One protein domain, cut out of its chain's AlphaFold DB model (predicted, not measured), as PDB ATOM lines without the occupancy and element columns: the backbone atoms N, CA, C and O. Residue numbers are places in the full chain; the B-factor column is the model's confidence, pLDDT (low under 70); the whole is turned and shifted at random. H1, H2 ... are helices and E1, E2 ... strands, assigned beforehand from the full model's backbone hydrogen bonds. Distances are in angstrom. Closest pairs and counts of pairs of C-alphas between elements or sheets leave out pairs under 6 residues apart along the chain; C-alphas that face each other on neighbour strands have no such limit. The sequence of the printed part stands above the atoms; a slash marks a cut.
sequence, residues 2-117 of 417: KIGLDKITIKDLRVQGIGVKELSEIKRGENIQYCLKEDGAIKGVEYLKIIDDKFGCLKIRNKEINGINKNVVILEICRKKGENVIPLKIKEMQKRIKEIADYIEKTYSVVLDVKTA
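Overview. This is residues 2 to 117 of the 417 residues of an uncharacterized protein of Epulopiscium sp. SCG-B10WGA-EpuloA2 (UniProt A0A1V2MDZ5). A twisted wall of five antiparallel strands, E1, E6, E5, E4 and E3, is covered on one face by the long helix H2, which crosses it slantwise, while no named element covers the other face. On the same side of the wall as H2, the two-strand ribbon of E2 and E7 packs beside H2, and the short helix H1 sits near E4 and E3. The printed part has 116 residues, with two named helices and seven named strands in the order E1 E2 H1 E3 E4 E5 E6 H2 E7; the class is mixed, helices and strands. It is compact, with a radius of gyration of the C-alphas of 15.3 A, but elongated in outline, 54 by 34 by 20 A.

Along the chain. E1, residues 2 to 11, begins with C-alpha 2 at (219.597, 164.548, 189.006), spans 26.3 A and bends by 52 degrees at residue 7. E2 is residues 14 to 18 and H1 residues 20 to 25. E3, residues 32 to 39, spans 22.6 A; E4, residues 42 to 52, spans 27.7 A and bends by 60 degrees at residue 46. E5, residues 56 to 65, spans 26.7 A and bends by 54 degrees at residue 62; E6, residues 68 to 78, spans 31.6 A. H2, residues 90 to 108, spans 26.3 A from C-alpha 90 at (225.698, 157.467, 181.788). E7, residues 110 to 113, ends with C-alpha 113 at (229.491, 149.090, 165.613).

Arrangement. Edge strand E1 is antiparallel to E6, with N 8 and O 77 2.9 A apart. E3, E4, E5 and E6 form a meander, each strand the antiparallel neighbour of the one before, through three hairpins: N 35 and O 47 are 2.8 A apart, N 58 and O 50 2.9 A, N 72 and O 61 2.8 A. H1 and H2 make two layers with this sheet, both on the same face. H2, at a height over the sheet of 10.1 A, lies over E1 and E6 and only just over E5 and E4, with 3 C-alphas each; it stands at 40 degrees to E1 on the local plane. H1, at a height of 6.9 A, lies over none of the strands. E2 and E7 are antiparallel, with N 16 and O 111 2.9 A apart. The closest C-alphas of H2 and E7, Glu 105 and Val 111, are 5.0 A apart; those of E2 and E6, Val 15 and Asn 71, 7.3 A. In H1 and H2 every O i to N i+4 pair is within hydrogen-bond range.

Size, cuts and confidence. The two C-alphas farthest apart, those of Lys 2 and Gly 40, are 54.3 A apart. The printed part has no cut. The link from E6 to H2, 11 residues, is long. Mean pLDDT of the printed part is 84.8; residues 38 to 44, 65, 67 and 80 to 83 are under 70.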
ATOM      1  N   LYS A   2     218.784 165.511 189.773       80.88
ATOM      2  CA  LYS A   2     219.597 164.548 189.006       80.88
ATOM      3  C   LYS A   2     220.508 165.292 188.023       80.88
ATOM      4  O   LYS A   2     220.017 166.155 187.294       80.88
ATOM      5  N   ILE A   3     221.797 164.945 188.027       91.00
ATOM      6  CA  ILE A   3     222.796 165.373 187.040       91.00
ATOM      7  C   ILE A   3     222.968 164.235 186.028       91.00
ATOM      8  O   ILE A   3     223.072 163.071 186.416       91.00
ATOM      9  N   GLY A   4     222.983 164.542 184.736       93.56
ATOM     10  CA  GLY A   4     223.130 163.521 183.701       93.56
ATOM     11  C   GLY A   4     223.245 164.102 182.300       93.56
ATOM     12  O   GLY A   4     223.535 165.285 182.138       93.56
ATOM     13  N   LEU A   5     222.999 163.266 181.294       93.56
ATOM     14  CA  LEU A   5     223.110 163.597 179.880       93.56
ATOM     15  C   LEU A   5     221.744 163.674 179.200       93.56
ATOM     16  O   LEU A   5     220.892 162.802 179.379       93.56
ATOM     17  N   ASP A   6     221.585 164.673 178.338       86.31
ATOM     18  CA  ASP A   6     220.358 164.876 177.554       86.31
ATOM     19  C   ASP A   6     220.580 164.782 176.054       86.31
ATOM     20  O   ASP A   6     219.744 164.242 175.319       86.31
ATOM     21  N   LYS A   7     221.714 165.315 175.613       92.19
ATOM     22  CA  LYS A   7     222.138 165.316 174.229       92.19
ATOM     23  C   LYS A   7     223.603 164.933 174.161       92.19
ATOM     24  O   LYS A   7     224.433 165.449 174.907       92.19
ATOM     25  N   ILE A   8     223.919 164.054 173.224       96.31
ATOM     26  CA  ILE A   8     225.295 163.739 172.865       96.31
ATOM     27  C   ILE A   8     225.440 163.743 171.351       96.31
ATOM     28  O   ILE A   8     224.494 163.520 170.600       96.31
ATOM     29  N   THR A   9     226.653 163.997 170.893       97.38
ATOM     30  CA  THR A   9     227.067 163.658 169.537       97.38
ATOM     31  C   THR A   9     228.274 162.759 169.651       97.38
ATOM     32  O   THR A   9     229.249 163.122 170.312       97.38
ATOM     33  N   ILE A  10     228.211 161.598 169.014       96.88
ATOM     34  CA  ILE A  10     229.289 160.615 168.992       96.88
ATOM     35  C   ILE A  10     229.844 160.472 167.576       96.88
ATOM     36  O   ILE A  10     229.179 160.807 166.592       96.88
ATOM     37  N   LYS A  11     231.094 160.035 167.483       95.06
ATOM     38  CA  LYS A  11     231.819 159.804 166.233       95.06
ATOM     39  C   LYS A  11     232.684 158.549 166.341       95.06
ATOM     40  O   LYS A  11     232.689 157.897 167.380       95.06
ATOM     41  N   ASP A  12     233.422 158.252 165.274       91.06
ATOM     42  CA  ASP A  12     234.333 157.102 165.173       91.06
ATOM     43  C   ASP A  12     233.603 155.750 165.331       91.06
ATOM     44  O   ASP A  12     234.177 154.761 165.781       91.06
ATOM     45  N   LEU A  13     232.321 155.714 164.945       92.25
ATOM     46  CA  LEU A  13     231.561 154.474 164.800       92.25
ATOM     47  C   LEU A  13     232.023 153.754 163.537       92.25
ATOM     48  O   LEU A  13     232.242 154.396 162.504       92.25
ATOM     49  N   ARG A  14     232.133 152.429 163.599       89.56
ATOM     50  CA  ARG A  14     232.482 151.622 162.430       89.56
ATOM     51  C   ARG A  14     231.204 151.172 161.730       89.56
ATOM     52  O   ARG A  14     230.333 150.576 162.348       89.56
ATOM     53  N   VAL A  15     231.101 151.449 160.432       89.12
ATOM     54  CA  VAL A  15     230.044 150.876 159.588       89.12
ATOM     55  C   VAL A  15     230.440 149.442 159.262       89.12
ATOM     56  O   VAL A  15     231.520 149.228 158.710       89.12
ATOM     57  N   GLN A  16     229.605 148.477 159.633       89.50
ATOM     58  CA  GLN A  16     229.819 147.062 159.313       89.50
ATOM     59  C   GLN A  16     229.131 146.668 158.003       89.50
ATOM     60  O   GLN A  16     229.647 145.825 157.279       89.50
ATOM     61  N   GLY A  17     228.020 147.322 157.665       86.25
ATOM     62  CA  GLY A  17     227.297 147.090 156.420       86.25
ATOM     63  C   GLY A  17     226.242 148.161 156.165       86.25
ATOM     64  O   GLY A  17     225.765 148.808 157.099       86.25
ATOM     65  N   ILE A  18     225.907 148.360 154.890       86.56
ATOM     66  CA  ILE A  18     224.763 149.165 154.457       86.56
ATOM     67  C   ILE A  18     224.012 148.370 153.388       86.56
ATOM     68  O   ILE A  18     224.591 148.049 152.351       86.56
ATOM     69  N   GLY A  19     222.736 148.079 153.628       84.44
ATOM     70  CA  GLY A  19     221.825 147.505 152.639       84.44
ATOM     71  C   GLY A  19     221.472 148.542 151.578       84.44
ATOM     72  O   GLY A  19     220.568 149.354 151.762       84.44
ATOM     73  N   VAL A  20     222.246 148.587 150.488       79.50
ATOM     74  CA  VAL A  20     222.106 149.619 149.442       79.50
ATOM     75  C   VAL A  20     220.789 149.478 148.674       79.50
ATOM     76  O   VAL A  20     220.222 150.493 148.270       79.50
ATOM     77  N   LYS A  21     220.285 148.248 148.496       78.62
ATOM     78  CA  LYS A  21     219.001 147.990 147.825       78.62
ATOM     79  C   LYS A  21     217.852 148.562 148.650       78.62
ATOM     80  O   LYS A  21     217.123 149.426 148.173       78.62
ATOM     81  N   GLU A  22     217.798 148.193 149.920       81.00
ATOM     82  CA  GLU A  22     216.803 148.650 150.886       81.00
ATOM     83  C   GLU A  22     216.870 150.173 151.056       81.00
ATOM     84  O   GLU A  22     215.849 150.854 151.062       81.00
ATOM     85  N   LEU A  23     218.077 150.748 151.108       78.25
ATOM     86  CA  LEU A  23     218.260 152.197 151.180       78.25
ATOM     87  C   LEU A  23     217.757 152.916 149.916       78.25
ATOM     88  O   LEU A  23     217.257 154.039 150.010       78.25
ATOM     89  N   SER A  24     217.890 152.291 148.741       74.19
ATOM     90  CA  SER A  24     217.417 152.854 147.470       74.19
ATOM     91  C   SER A  24     215.892 152.870 147.348       74.19
ATOM     92  O   SER A  24     215.344 153.768 146.709       74.19
ATOM     93  N   GLU A  25     215.210 151.945 148.027       79.38
ATOM     94  CA  GLU A  25     213.746 151.868 148.101       79.38
ATOM     95  C   GLU A  25     213.148 152.942 149.027       79.38
ATOM     96  O   GLU A  25     211.978 153.319 148.897       79.38
ATOM     97  N   ILE A  26     213.949 153.498 149.940       78.62
ATOM     98  CA  ILE A  26     213.516 154.583 150.817       78.62
ATOM     99  C   ILE A  26     213.452 155.900 150.032       78.62
ATOM    100  O   ILE A  26     214.443 156.384 149.475       78.62
ATOM    101  N   LYS A  27     212.271 156.538 150.041       73.62
ATOM    102  CA  LYS A  27     212.046 157.828 149.372       73.62
ATOM    103  C   LYS A  27     213.024 158.893 149.878       73.62
ATOM    104  O   LYS A  27     213.036 159.238 151.062       73.62
ATOM    105  N   ARG A  28     213.802 159.464 148.951       75.38
ATOM    106  CA  ARG A  28     214.638 160.647 149.203       75.38
ATOM    107  C   ARG A  28     213.765 161.841 149.589       75.38
ATOM    108  O   ARG A  28     212.683 162.033 149.039       75.38
ATOM    109  N   GLY A  29     214.261 162.667 150.504       76.56
ATOM    110  CA  GLY A  29     213.562 163.870 150.953       76.56
ATOM    111  C   GLY A  29     214.372 164.671 151.967       76.56
ATOM    112  O   GLY A  29     215.563 164.432 152.166       76.56
ATOM    113  N   GLU A  30     213.733 165.618 152.652       71.25
ATOM    114  CA  GLU A  30     214.411 166.466 153.648       71.25
ATOM    115  C   GLU A  30     215.036 165.660 154.799       71.25
ATOM    116  O   GLU A  30     216.098 166.018 155.316       71.25
ATOM    117  N   ASN A  31     214.404 164.537 155.157       82.06
ATOM    118  CA  ASN A  31     214.828 163.681 156.262       82.06
ATOM    119  C   ASN A  31     215.866 162.627 155.862       82.06
ATOM    120  O   ASN A  31     216.555 162.108 156.737       82.06
ATOM    121  N   ILE A  32     215.999 162.300 154.572       85.44
ATOM    122  CA  ILE A  32     216.908 161.251 154.092       85.44
ATOM    123  C   ILE A  32     217.579 161.715 152.804       85.44
ATOM    124  O   ILE A  32     216.938 161.887 151.765       85.44
ATOM    125  N   GLN A  33     218.894 161.899 152.884       83.31
ATOM    126  CA  GLN A  33     219.750 162.332 151.784       83.31
ATOM    127  C   GLN A  33     220.876 161.320 151.615       83.31
ATOM    128  O   GLN A  33     221.559 161.009 152.589       83.31
ATOM    129  N   TYR A  34     221.107 160.835 150.397       81.44
ATOM    130  CA  TYR A  34     222.230 159.947 150.121       81.44
ATOM    131  C   TYR A  34     222.797 160.138 148.716       81.44
ATOM    132  O   TYR A  34     222.063 160.454 147.778       81.44
ATOM    133  N   CYS A  35     224.102 159.910 148.593       79.25
ATOM    134  CA  CYS A  35     224.847 159.840 147.342       79.25
ATOM    135  C   CYS A  35     225.527 158.471 147.286       79.25
ATOM    136  O   CYS A  35     226.234 158.088 148.225       79.25
ATOM    137  N   LEU A  36     225.269 157.733 146.208       76.00
ATOM    138  CA  LEU A  36     225.923 156.459 145.939       76.00
ATOM    139  C   LEU A  36     227.106 156.718 145.006       76.00
ATOM    140  O   LEU A  36     226.964 157.491 144.061       76.00
ATOM    141  N   LYS A  37     228.241 156.078 145.275       70.50
ATOM    142  CA  LYS A  37     229.370 156.014 144.350       70.50
ATOM    143  C   LYS A  37     229.227 154.738 143.532       70.50
ATOM    144  O   LYS A  37     229.055 153.667 144.115       70.50
ATOM    145  N   GLU A  38     229.300 154.852 142.217       63.69
ATOM    146  CA  GLU A  38     229.387 153.698 141.323       63.69
ATOM    147  C   GLU A  38     230.861 153.503 140.949       63.69
ATOM    148  O   GLU A  38     231.427 154.327 140.238       63.69
ATOM    149  N   ASP A  39     231.497 152.451 141.475       56.50
ATOM    150  CA  ASP A  39     232.794 151.953 140.992       56.50
ATOM    151  C   ASP A  39     232.545 150.561 140.388       56.50
ATOM    152  O   ASP A  39     232.481 149.551 141.098       56.50
ATOM    153  N   GLY A  40     232.328 150.502 139.071       56.66
ATOM    154  CA  GLY A  40     232.004 149.254 138.370       56.66
ATOM    155  C   GLY A  40     230.724 148.590 138.903       56.66
ATOM    156  O   GLY A  40     229.669 149.215 138.961       56.66
ATOM    157  N   ALA A  41     230.801 147.314 139.301       43.09
ATOM    158  CA  ALA A  41     229.653 146.537 139.790       43.09
ATOM    159  C   ALA A  41     229.257 146.818 141.259       43.09
ATOM    160  O   ALA A  41     228.241 146.302 141.730       43.09
ATOM    161  N   ILE A  42     230.039 147.609 142.007       47.56
ATOM    162  CA  ILE A  42     229.825 147.842 143.443       47.56
ATOM    163  C   ILE A  42     229.302 149.266 143.662       47.56
ATOM    164  O   ILE A  42     230.019 150.248 143.471       47.56
ATOM    165  N   LYS A  43     228.049 149.386 144.122       57.56
ATOM    166  CA  LYS A  43     227.492 150.662 144.597       57.56
ATOM    167  C   LYS A  43     227.891 150.878 146.057       57.56
ATOM    168  O   LYS A  43     227.406 150.178 146.943       57.56
ATOM    169  N   GLY A  44     228.774 151.837 146.318       66.88
ATOM    170  CA  GLY A  44     229.140 152.275 147.668       66.88
ATOM    171  C   GLY A  44     228.325 153.490 148.118       66.88
ATOM    172  O   GLY A  44     227.754 154.201 147.298       66.88
ATOM    173  N   VAL A  45     228.284 153.779 149.422       73.31
ATOM    174  CA  VAL A  45     227.683 155.019 149.948       73.31
ATOM    175  C   VAL A  45     228.779 156.065 150.149       73.31
ATOM    176  O   VAL A  45     229.610 155.936 151.045       73.31
ATOM    177  N   GLU A  46     228.777 157.117 149.332       82.25
ATOM    178  CA  GLU A  46     229.693 158.256 149.490       82.25
ATOM    179  C   GLU A  46     229.227 159.175 150.624       82.25
ATOM    180  O   GLU A  46     230.012 159.632 151.462       82.25
ATOM    181  N   TYR A  47     227.917 159.408 150.676       88.25
ATOM    182  CA  TYR A  47     227.273 160.232 151.682       88.25
ATOM    183  C   TYR A  47     225.911 159.658 152.045       88.25
ATOM    184  O   TYR A  47     225.125 159.304 151.174       88.25
ATOM    185  N   LEU A  48     225.609 159.633 153.340       90.19
ATOM    186  CA  LEU A  48     224.279 159.369 153.869       90.19
ATOM    187  C   LEU A  48     224.013 160.320 155.030       90.19
ATOM    188  O   LEU A  48     224.846 160.493 155.923       90.19
ATOM    189  N   LYS A  49     222.833 160.926 155.034       94.12
ATOM    190  CA  LYS A  49     222.305 161.712 156.139       94.12
ATOM    191  C   LYS A  49     220.860 161.320 156.385       94.12
ATOM    192  O   LYS A  49     220.021 161.478 155.504       94.12
ATOM    193  N   ILE A  50     220.589 160.879 157.605       93.00
ATOM    194  CA  ILE A  50     219.252 160.528 158.085       93.00
ATOM    195  C   ILE A  50     218.923 161.453 159.255       93.00
ATOM    196  O   ILE A  50     219.757 161.648 160.141       93.00
ATOM    197  N   ILE A  51     217.736 162.047 159.243       92.69
ATOM    198  CA  ILE A  51     217.146 162.828 160.333       92.69
ATOM    199  C   ILE A  51     215.912 162.064 160.809       92.69
ATOM    200  O   ILE A  51     215.004 161.808 160.026       92.69
ATOM    201  N   ASP A  52     215.886 161.713 162.091       91.00
ATOM    202  CA  ASP A  52     214.825 160.905 162.699       91.00
ATOM    203  C   ASP A  52     214.596 161.362 164.145       91.00
ATOM    204  O   ASP A  52     215.528 161.786 164.836       91.00
ATOM    205  N   ASP A  53     213.352 161.306 164.612       87.69
ATOM    206  CA  ASP A  53     212.946 161.831 165.915       87.69
ATOM    207  C   ASP A  53     213.425 160.988 167.114       87.69
ATOM    208  O   ASP A  53     213.436 161.485 168.248       87.69
ATOM    209  N   LYS A  54     213.849 159.735 166.897       88.75
ATOM    210  CA  LYS A  54     214.392 158.848 167.935       88.75
ATOM    211  C   LYS A  54     215.836 159.170 168.291       88.75
ATOM    212  O   LYS A  54     216.224 158.928 169.438       88.75
ATOM    213  N   PHE A  55     216.626 159.711 167.366       90.38
ATOM    214  CA  PHE A  55     218.030 160.050 167.625       90.38
ATOM    215  C   PHE A  55     218.390 161.492 167.263       90.38
ATOM    216  O   PHE A  55     219.000 162.178 168.076       90.38
ATOM    217  N   GLY A  56     217.958 162.012 166.123       91.81
ATOM    218  CA  GLY A  56     218.223 163.381 165.690       91.81
ATOM    219  C   GLY A  56     218.889 163.400 164.327       91.81
ATOM    220  O   GLY A  56     218.263 163.818 163.358       91.81
ATOM    221  N   CYS A  57     220.147 162.958 164.226       95.06
ATOM    222  CA  CYS A  57     220.816 162.881 162.928       95.06
ATOM    223  C   CYS A  57     221.956 161.855 162.874       95.06
ATOM    224  O   CYS A  57     222.862 161.887 163.702       95.06
ATOM    225  N   LEU A  58     221.959 161.010 161.845       96.00
ATOM    226  CA  LEU A  58     223.070 160.148 161.459       96.00
ATOM    227  C   LEU A  58     223.697 160.742 160.201       96.00
ATOM    228  O   LEU A  58     222.985 161.088 159.260       96.00
ATOM    229  N   LYS A  59     225.023 160.863 160.180       94.75
ATOM    230  CA  LYS A  59     225.798 161.268 159.005       94.75
ATOM    231  C   LYS A  59     226.922 160.274 158.777       94.75
ATOM    232  O   LYS A  59     227.748 160.082 159.667       94.75
ATOM    233  N   ILE A  60     226.981 159.716 157.579       92.25
ATOM    234  CA  ILE A  60     228.069 158.872 157.091       92.25
ATOM    235  C   ILE A  60     228.661 159.576 155.879       92.25
ATOM    236  O   ILE A  60     227.928 160.020 154.995       92.25
ATOM    237  N   ARG A  61     229.979 159.741 155.867       89.62
ATOM    238  CA  ARG A  61     230.727 160.284 154.731       89.62
ATOM    239  C   ARG A  61     231.959 159.448 154.505       89.62
ATOM    240  O   ARG A  61     232.706 159.244 155.460       89.62
ATOM    241  N   ASN A  62     232.208 159.047 153.272       82.25
ATOM    242  CA  ASN A  62     233.517 158.537 152.919       82.25
ATOM    243  C   ASN A  62     234.480 159.722 152.777       82.25
ATOM    244  O   ASN A  62     234.131 160.759 152.206       82.25
ATOM    245  N   LYS A  63     235.657 159.627 153.388       79.50
ATOM    246  CA  LYS A  63     236.677 160.665 153.311       79.50
ATOM    247  C   LYS A  63     238.044 160.025 153.185       79.50
ATOM    248  O   LYS A  63     238.416 159.193 154.012       79.50
ATOM    249  N   GLU A  64     238.816 160.498 152.223       75.19
ATOM    250  CA  GLU A  64     240.226 160.165 152.127       75.19
ATOM    251  C   GLU A  64     241.011 160.862 153.250       75.19
ATOM    252  O   GLU A  64     240.930 162.080 153.456       75.19
ATOM    253  N   ILE A  65     241.724 160.070 154.044       69.81
ATOM    254  CA  ILE A  65     242.582 160.542 155.128       69.81
ATOM    255  C   ILE A  65     243.930 159.847 154.960       69.81
ATOM    256  O   ILE A  65     244.033 158.647 155.208       69.81
ATOM    257  N   ASN A  66     244.954 160.614 154.577       73.62
ATOM    258  CA  ASN A  66     246.312 160.125 154.309       73.62
ATOM    259  C   ASN A  66     246.337 158.984 153.268       73.62
ATOM    260  O   ASN A  66     246.912 157.935 153.535       73.62
ATOM    261  N   GLY A  67     245.648 159.144 152.132       68.00
ATOM    262  CA  GLY A  67     245.585 158.124 151.073       68.00
ATOM    263  C   GLY A  67     244.635 156.952 151.346       68.00
ATOM    264  O   GLY A  67     244.464 156.085 150.497       68.00
ATOM    265  N   ILE A  68     244.002 156.898 152.527       70.69
ATOM    266  CA  ILE A  68     243.099 155.808 152.918       70.69
ATOM    267  C   ILE A  68     241.665 156.330 152.994       70.69
ATOM    268  O   ILE A  68     241.359 157.220 153.795       70.69
ATOM    269  N   ASN A  69     240.766 155.728 152.217       71.31
ATOM    270  CA  ASN A  69     239.332 155.985 152.306       71.31
ATOM    271  C   ASN A  69     238.770 155.455 153.629       71.31
ATOM    272  O   ASN A  69     238.836 154.260 153.924       71.31
ATOM    273  N   LYS A  70     238.227 156.357 154.452       74.94
ATOM    274  CA  LYS A  70     237.616 156.034 155.743       74.94
ATOM    275  C   LYS A  70     236.216 156.615 155.842       74.94
ATOM    276  O   LYS A  70     235.988 157.798 155.588       74.94
ATOM    277  N   ASN A  71     235.298 155.801 156.353       79.75
ATOM    278  CA  ASN A  71     233.970 156.259 156.729       79.75
ATOM    279  C   ASN A  71     234.048 157.109 158.001       79.75
ATOM    280  O   ASN A  71     234.376 156.628 159.086       79.75
ATOM    281  N   VAL A  72     233.712 158.387 157.873       86.44
ATOM    282  CA  VAL A  72     233.477 159.294 158.991       86.44
ATOM    283  C   VAL A  72     232.003 159.214 159.358       86.44
ATOM    284  O   VAL A  72     231.145 159.756 158.659       86.44
ATOM    285  N   VAL A  73     231.721 158.558 160.481       92.25
ATOM    286  CA  VAL A  73     230.369 158.429 161.031       92.25
ATOM    287  C   VAL A  73     230.183 159.396 162.190       92.25
ATOM    288  O   VAL A  73     231.023 159.478 163.089       92.25
ATOM    289  N   ILE A  74     229.078 160.136 162.175       94.88
ATOM    290  CA  ILE A  74     228.643 161.014 163.259       94.88
ATOM    291  C   ILE A  74     227.183 160.704 163.561       94.88
ATOM    292  O   ILE A  74     226.342 160.791 162.668       94.88
ATOM    293  N   LEU A  75     226.884 160.412 164.822       96.75
ATOM    294  CA  LEU A  75     225.527 160.176 165.301       96.75
ATOM    295  C   LEU A  75     225.194 161.180 166.409       96.75
ATOM    296  O   LEU A  75     225.840 161.225 167.456       96.75
ATOM    297  N   GLU A  76     224.198 162.019 166.152       96.69
ATOM    298  CA  GLU A  76     223.563 162.886 167.136       96.69
ATOM    299  C   GLU A  76     222.436 162.115 167.818       96.69
ATOM    300  O   GLU A  76     221.593 161.523 167.145       96.69
ATOM    301  N   ILE A  77     222.442 162.137 169.150       93.75
ATOM    302  CA  ILE A  77     221.438 161.505 169.999       93.75
ATOM    303  C   ILE A  77     220.874 162.579 170.915       93.75
ATOM    304  O   ILE A  77     221.547 163.074 171.820       93.75
ATOM    305  N   CYS A  78     219.621 162.926 170.673       85.62
ATOM    306  CA  CYS A  78     218.822 163.822 171.483       85.62
ATOM    307  C   CYS A  78     217.538 163.117 171.924       85.62
ATOM    308  O   CYS A  78     217.053 162.168 171.304       85.62
ATOM    309  N   ARG A  79     216.996 163.564 173.053       78.62
ATOM    310  CA  ARG A  79     215.705 163.086 173.546       78.62
ATOM    311  C   ARG A  79     214.574 163.907 172.947       78.62
ATOM    312  O   ARG A  79     214.731 165.114 172.738       78.62
ATOM    313  N   LYS A  80     213.416 163.267 172.745       69.94
ATOM    314  CA  LYS A  80     212.207 163.947 172.273       69.94
ATOM    315  C   LYS A  80     211.911 165.184 173.119       69.94
ATOM    316  O   LYS A  80     211.955 165.174 174.355       69.94
ATOM    317  N   LYS A  81     211.630 166.279 172.415       62.28
ATOM    318  CA  LYS A  81     211.248 167.564 173.001       62.28
ATOM    319  C   LYS A  81     209.971 167.363 173.831       62.28
ATOM    320  O   LYS A  81     208.987 166.862 173.314       62.28
ATOM    321  N   GLY A  82     210.007 167.737 175.113       59.41
ATOM    322  CA  GLY A  82     208.870 167.619 176.042       59.41
ATOM    323  C   GLY A  82     208.917 166.422 177.006       59.41
ATOM    324  O   GLY A  82     208.359 166.517 178.090       59.41
ATOM    325  N   GLU A  83     209.653 165.350 176.696       65.06
ATOM    326  CA  GLU A  83     209.769 164.160 177.573       65.06
ATOM    327  C   GLU A  83     211.014 164.195 178.479       65.06
ATOM    328  O   GLU A  83     211.210 163.381 179.383       65.06
ATOM    329  N   ASN A  84     211.891 165.162 178.231       73.25
ATOM    330  CA  ASN A  84     213.215 165.233 178.822       73.25
ATOM    331  C   ASN A  84     213.248 166.074 180.116       73.25
ATOM    332  O   ASN A  84     213.929 167.103 180.197       73.25
ATOM    333  N   VAL A  85     212.473 165.659 181.121       75.12
ATOM    334  CA  VAL A  85     212.390 166.334 182.434       75.12
ATOM    335  C   VAL A  85     213.574 165.983 183.332       75.12
ATOM    336  O   VAL A  85     214.132 166.849 183.996       75.12
ATOM    337  N   ILE A  86     213.997 164.721 183.315       82.44
ATOM    338  CA  ILE A  86     215.119 164.209 184.103       82.44
ATOM    339  C   ILE A  86     216.217 163.759 183.148       82.44
ATOM    340  O   ILE A  86     215.895 162.940 182.292       82.44
ATOM    341  N   PRO A  87     217.471 164.207 183.310       87.94
ATOM    342  CA  PRO A  87     218.559 163.754 182.459       87.94
ATOM    343  C   PRO A  87     218.924 162.286 182.689       87.94
ATOM    344  O   PRO A  87     218.735 161.762 183.789       87.94
ATOM    345  N   LEU A  88     219.443 161.627 181.650       91.50
ATOM    346  CA  LEU A  88     219.833 160.217 181.713       91.50
ATOM    347  C   LEU A  88     221.172 160.056 182.427       91.50
ATOM    348  O   LEU A  88     222.122 160.798 182.176       91.50
ATOM    349  N   LYS A  89     221.292 159.033 183.268       93.56
ATOM    350  CA  LYS A  89     222.600 158.590 183.762       93.56
ATOM    351  C   LYS A  89     223.445 158.052 182.610       93.56
ATOM    352  O   LYS A  89     222.912 157.575 181.608       93.56
ATOM    353  N   ILE A  90     224.766 158.022 182.788       94.38
ATOM    354  CA  ILE A  90     225.698 157.467 181.788       94.38
ATOM    355  C   ILE A  90     225.275 156.076 181.298       94.38
ATOM    356  O   ILE A  90     225.186 155.864 180.092       94.38
ATOM    357  N   LYS A  91     224.949 155.146 182.207       94.94
ATOM    358  CA  LYS A  91     224.540 153.779 181.832       94.94
ATOM    359  C   LYS A  91     223.242 153.752 181.016       94.94
ATOM    360  O   LYS A  91     223.119 152.967 180.081       94.94
ATOM    361  N   GLU A  92     222.287 154.622 181.343       94.62
ATOM    362  CA  GLU A  92     221.023 154.745 180.606       94.62
ATOM    363  C   GLU A  92     221.268 155.319 179.204       94.62
ATOM    364  O   GLU A  92     220.705 154.832 178.226       94.62
ATOM    365  N   MET A  93     222.167 156.302 179.086       95.00
ATOM    366  CA  MET A  93     222.583 156.846 177.794       95.00
ATOM    367  C   MET A  93     223.321 155.797 176.948       95.00
ATOM    368  O   MET A  93     223.013 155.635 175.774       95.00
ATOM    369  N   GLN A  94     224.246 155.037 177.537       95.75
ATOM    370  CA  GLN A  94     224.951 153.938 176.866       95.75
ATOM    371  C   GLN A  94     223.987 152.861 176.353       95.75
ATOM    372  O   GLN A  94     224.143 152.385 175.228       95.75
ATOM    373  N   LYS A  95     222.971 152.499 177.147       95.88
ATOM    374  CA  LYS A  95     221.907 151.585 176.711       95.88
ATOM    375  C   LYS A  95     221.140 152.164 175.521       95.88
ATOM    376  O   LYS A  95     220.995 151.489 174.508       95.88
ATOM    377  N   ARG A  96     220.741 153.435 175.605       94.69
ATOM    378  CA  ARG A  96     220.033 154.137 174.526       94.69
ATOM    379  C   ARG A  96     220.834 154.191 173.222       94.69
ATOM    380  O   ARG A  96     220.246 154.079 172.156       94.69
ATOM    381  N   ILE A  97     222.157 154.356 173.285       96.38
ATOM    382  CA  ILE A  97     223.025 154.331 172.095       96.38
ATOM    383  C   ILE A  97     222.908 152.986 171.368       96.38
ATOM    384  O   ILE A  97     222.776 152.979 170.147       96.38
ATOM    385  N   LYS A  98     222.915 151.869 172.108       96.62
ATOM    386  CA  LYS A  98     222.745 150.525 171.533       96.62
ATOM    387  C   LYS A  98     221.354 150.352 170.922       96.62
ATOM    388  O   LYS A  98     221.248 149.995 169.762       96.62
ATOM    389  N   GLU A  99     220.307 150.737 171.654       96.38
ATOM    390  CA  GLU A  99     218.921 150.681 171.158       96.38
ATOM    391  C   GLU A  99     218.718 151.510 169.873       96.38
ATOM    392  O   GLU A  99     217.953 151.127 168.990       96.38
ATOM    393  N   ILE A 100     219.402 152.655 169.754       96.31
ATOM    394  CA  ILE A 100     219.383 153.484 168.542       96.31
ATOM    395  C   ILE A 100     220.136 152.809 167.393       96.31
ATOM    396  O   ILE A 100     219.656 152.876 166.266       96.31
ATOM    397  N   ALA A 101     221.279 152.171 167.652       96.50
ATOM    398  CA  ALA A 101     222.006 151.423 166.627       96.50
ATOM    399  C   ALA A 101     221.150 150.270 166.073       96.50
ATOM    400  O   ALA A 101     220.973 150.192 164.860       96.50
ATOM    401  N   ASP A 102     220.513 149.488 166.950       96.50
ATOM    402  CA  ASP A 102     219.605 148.400 166.557       96.50
ATOM    403  C   ASP A 102     218.402 148.921 165.749       96.50
ATOM    404  O   ASP A 102     217.928 148.281 164.811       96.50
ATOM    405  N   TYR A 103     217.870 150.095 166.113       95.62
ATOM    406  CA  TYR A 103     216.794 150.742 165.356       95.62
ATOM    407  C   TYR A 103     217.261 151.188 163.967       95.62
ATOM    408  O   TYR A 103     216.544 150.977 162.989       95.62
ATOM    409  N   ILE A 104     218.452 151.786 163.877       94.94
ATOM    410  CA  ILE A 104     219.034 152.242 162.613       94.94
ATOM    411  C   ILE A 104     219.255 151.060 161.666       94.94
ATOM    412  O   ILE A 104     218.916 151.162 160.488       94.94
ATOM    413  N   GLU A 105     219.747 149.938 162.182       94.94
ATOM    414  CA  GLU A 105     219.896 148.701 161.419       94.94
ATOM    415  C   GLU A 105     218.547 148.212 160.886       94.94
ATOM    416  O   GLU A 105     218.387 148.039 159.683       94.94
ATOM    417  N   LYS A 106     217.538 148.079 161.751       93.44
ATOM    418  CA  LYS A 106     216.224 147.540 161.358       93.44
ATOM    419  C   LYS A 106     215.437 148.435 160.402       93.44
ATOM    420  O   LYS A 106     214.610 147.933 159.655       93.44
ATOM    421  N   THR A 107     215.606 149.754 160.494       91.88
ATOM    422  CA  THR A 107     214.777 150.725 159.752       91.88
ATOM    423  C   THR A 107     215.469 151.271 158.509       91.88
ATOM    424  O   THR A 107     214.795 151.598 157.537       91.88
ATOM    425  N   TYR A 108     216.797 151.381 158.527       91.00
ATOM    426  CA  TYR A 108     217.572 151.977 157.434       91.00
ATOM    427  C   TYR A 108     218.615 151.028 156.845       91.00
ATOM    428  O   TYR A 108     219.390 151.453 155.990       91.00
ATOM    429  N   SER A 109     218.671 149.778 157.314       91.06
ATOM    430  CA  SER A 109     219.632 148.766 156.866       91.06
ATOM    431  C   SER A 109     221.090 149.209 157.017       91.06
ATOM    432  O   SER A 109     221.950 148.832 156.226       91.06
ATOM    433  N   VAL A 110     221.391 150.034 158.028       91.38
ATOM    434  CA  VAL A 110     222.753 150.496 158.336       91.38
ATOM    435  C   VAL A 110     223.235 149.835 159.624       91.38
ATOM    436  O   VAL A 110     222.754 150.154 160.708       91.38
ATOM    437  N   VAL A 111     224.234 148.960 159.520       93.94
ATOM    438  CA  VAL A 111     224.810 148.242 160.665       93.94
ATOM    439  C   VAL A 111     225.972 149.050 161.243       93.94
ATOM    440  O   VAL A 111     226.985 149.286 160.570       93.94
ATOM    441  N   LEU A 112     225.833 149.490 162.497       93.88
ATOM    442  CA  LEU A 112     226.813 150.323 163.199       93.88
ATOM    443  C   LEU A 112     227.429 149.576 164.385       93.88
ATOM    444  O   LEU A 112     226.734 149.218 165.331       93.88
ATOM    445  N   ASP A 113     228.756 149.466 164.408       93.69
ATOM    446  CA  ASP A 113     229.491 149.090 165.613       93.69
ATOM    447  C   ASP A 113     229.775 150.335 166.463       93.69
ATOM    448  O   ASP A 113     230.519 151.248 166.080       93.69
ATOM    449  N   VAL A 114     229.155 150.362 167.641       95.38
ATOM    450  CA  VAL A 114     229.247 151.461 168.606       95.38
ATOM    451  C   VAL A 114     230.400 151.298 169.599       95.38
ATOM    452  O   VAL A 114     230.653 152.226 170.366       95.38
ATOM    453  N   LYS A 115     231.111 150.159 169.633       93.75
ATOM    454  CA  LYS A 115     232.136 149.877 170.660       93.75
ATOM    455  C   LYS A 115     233.286 150.884 170.643       93.75
ATOM    456  O   LYS A 115     233.800 151.235 171.702       93.75
ATOM    457  N   THR A 116     233.652 151.381 169.463       91.62
ATOM    458  CA  THR A 116     234.724 152.373 169.263       91.62
ATOM    459  C   THR A 116     234.239 153.821 169.346       91.62
ATOM    460  O   THR A 116     235.010 154.741 169.074       91.62
ATOM    461  N   ALA A 117     232.968 154.050 169.694       95.75
ATOM    462  CA  ALA A 117     232.391 155.383 169.681       95.75
ATOM    463  C   ALA A 117     233.111 156.328 170.652       95.75
ATOM    464  O   ALA A 117     233.346 156.008 171.824       95.75
TER     465      ALA A 117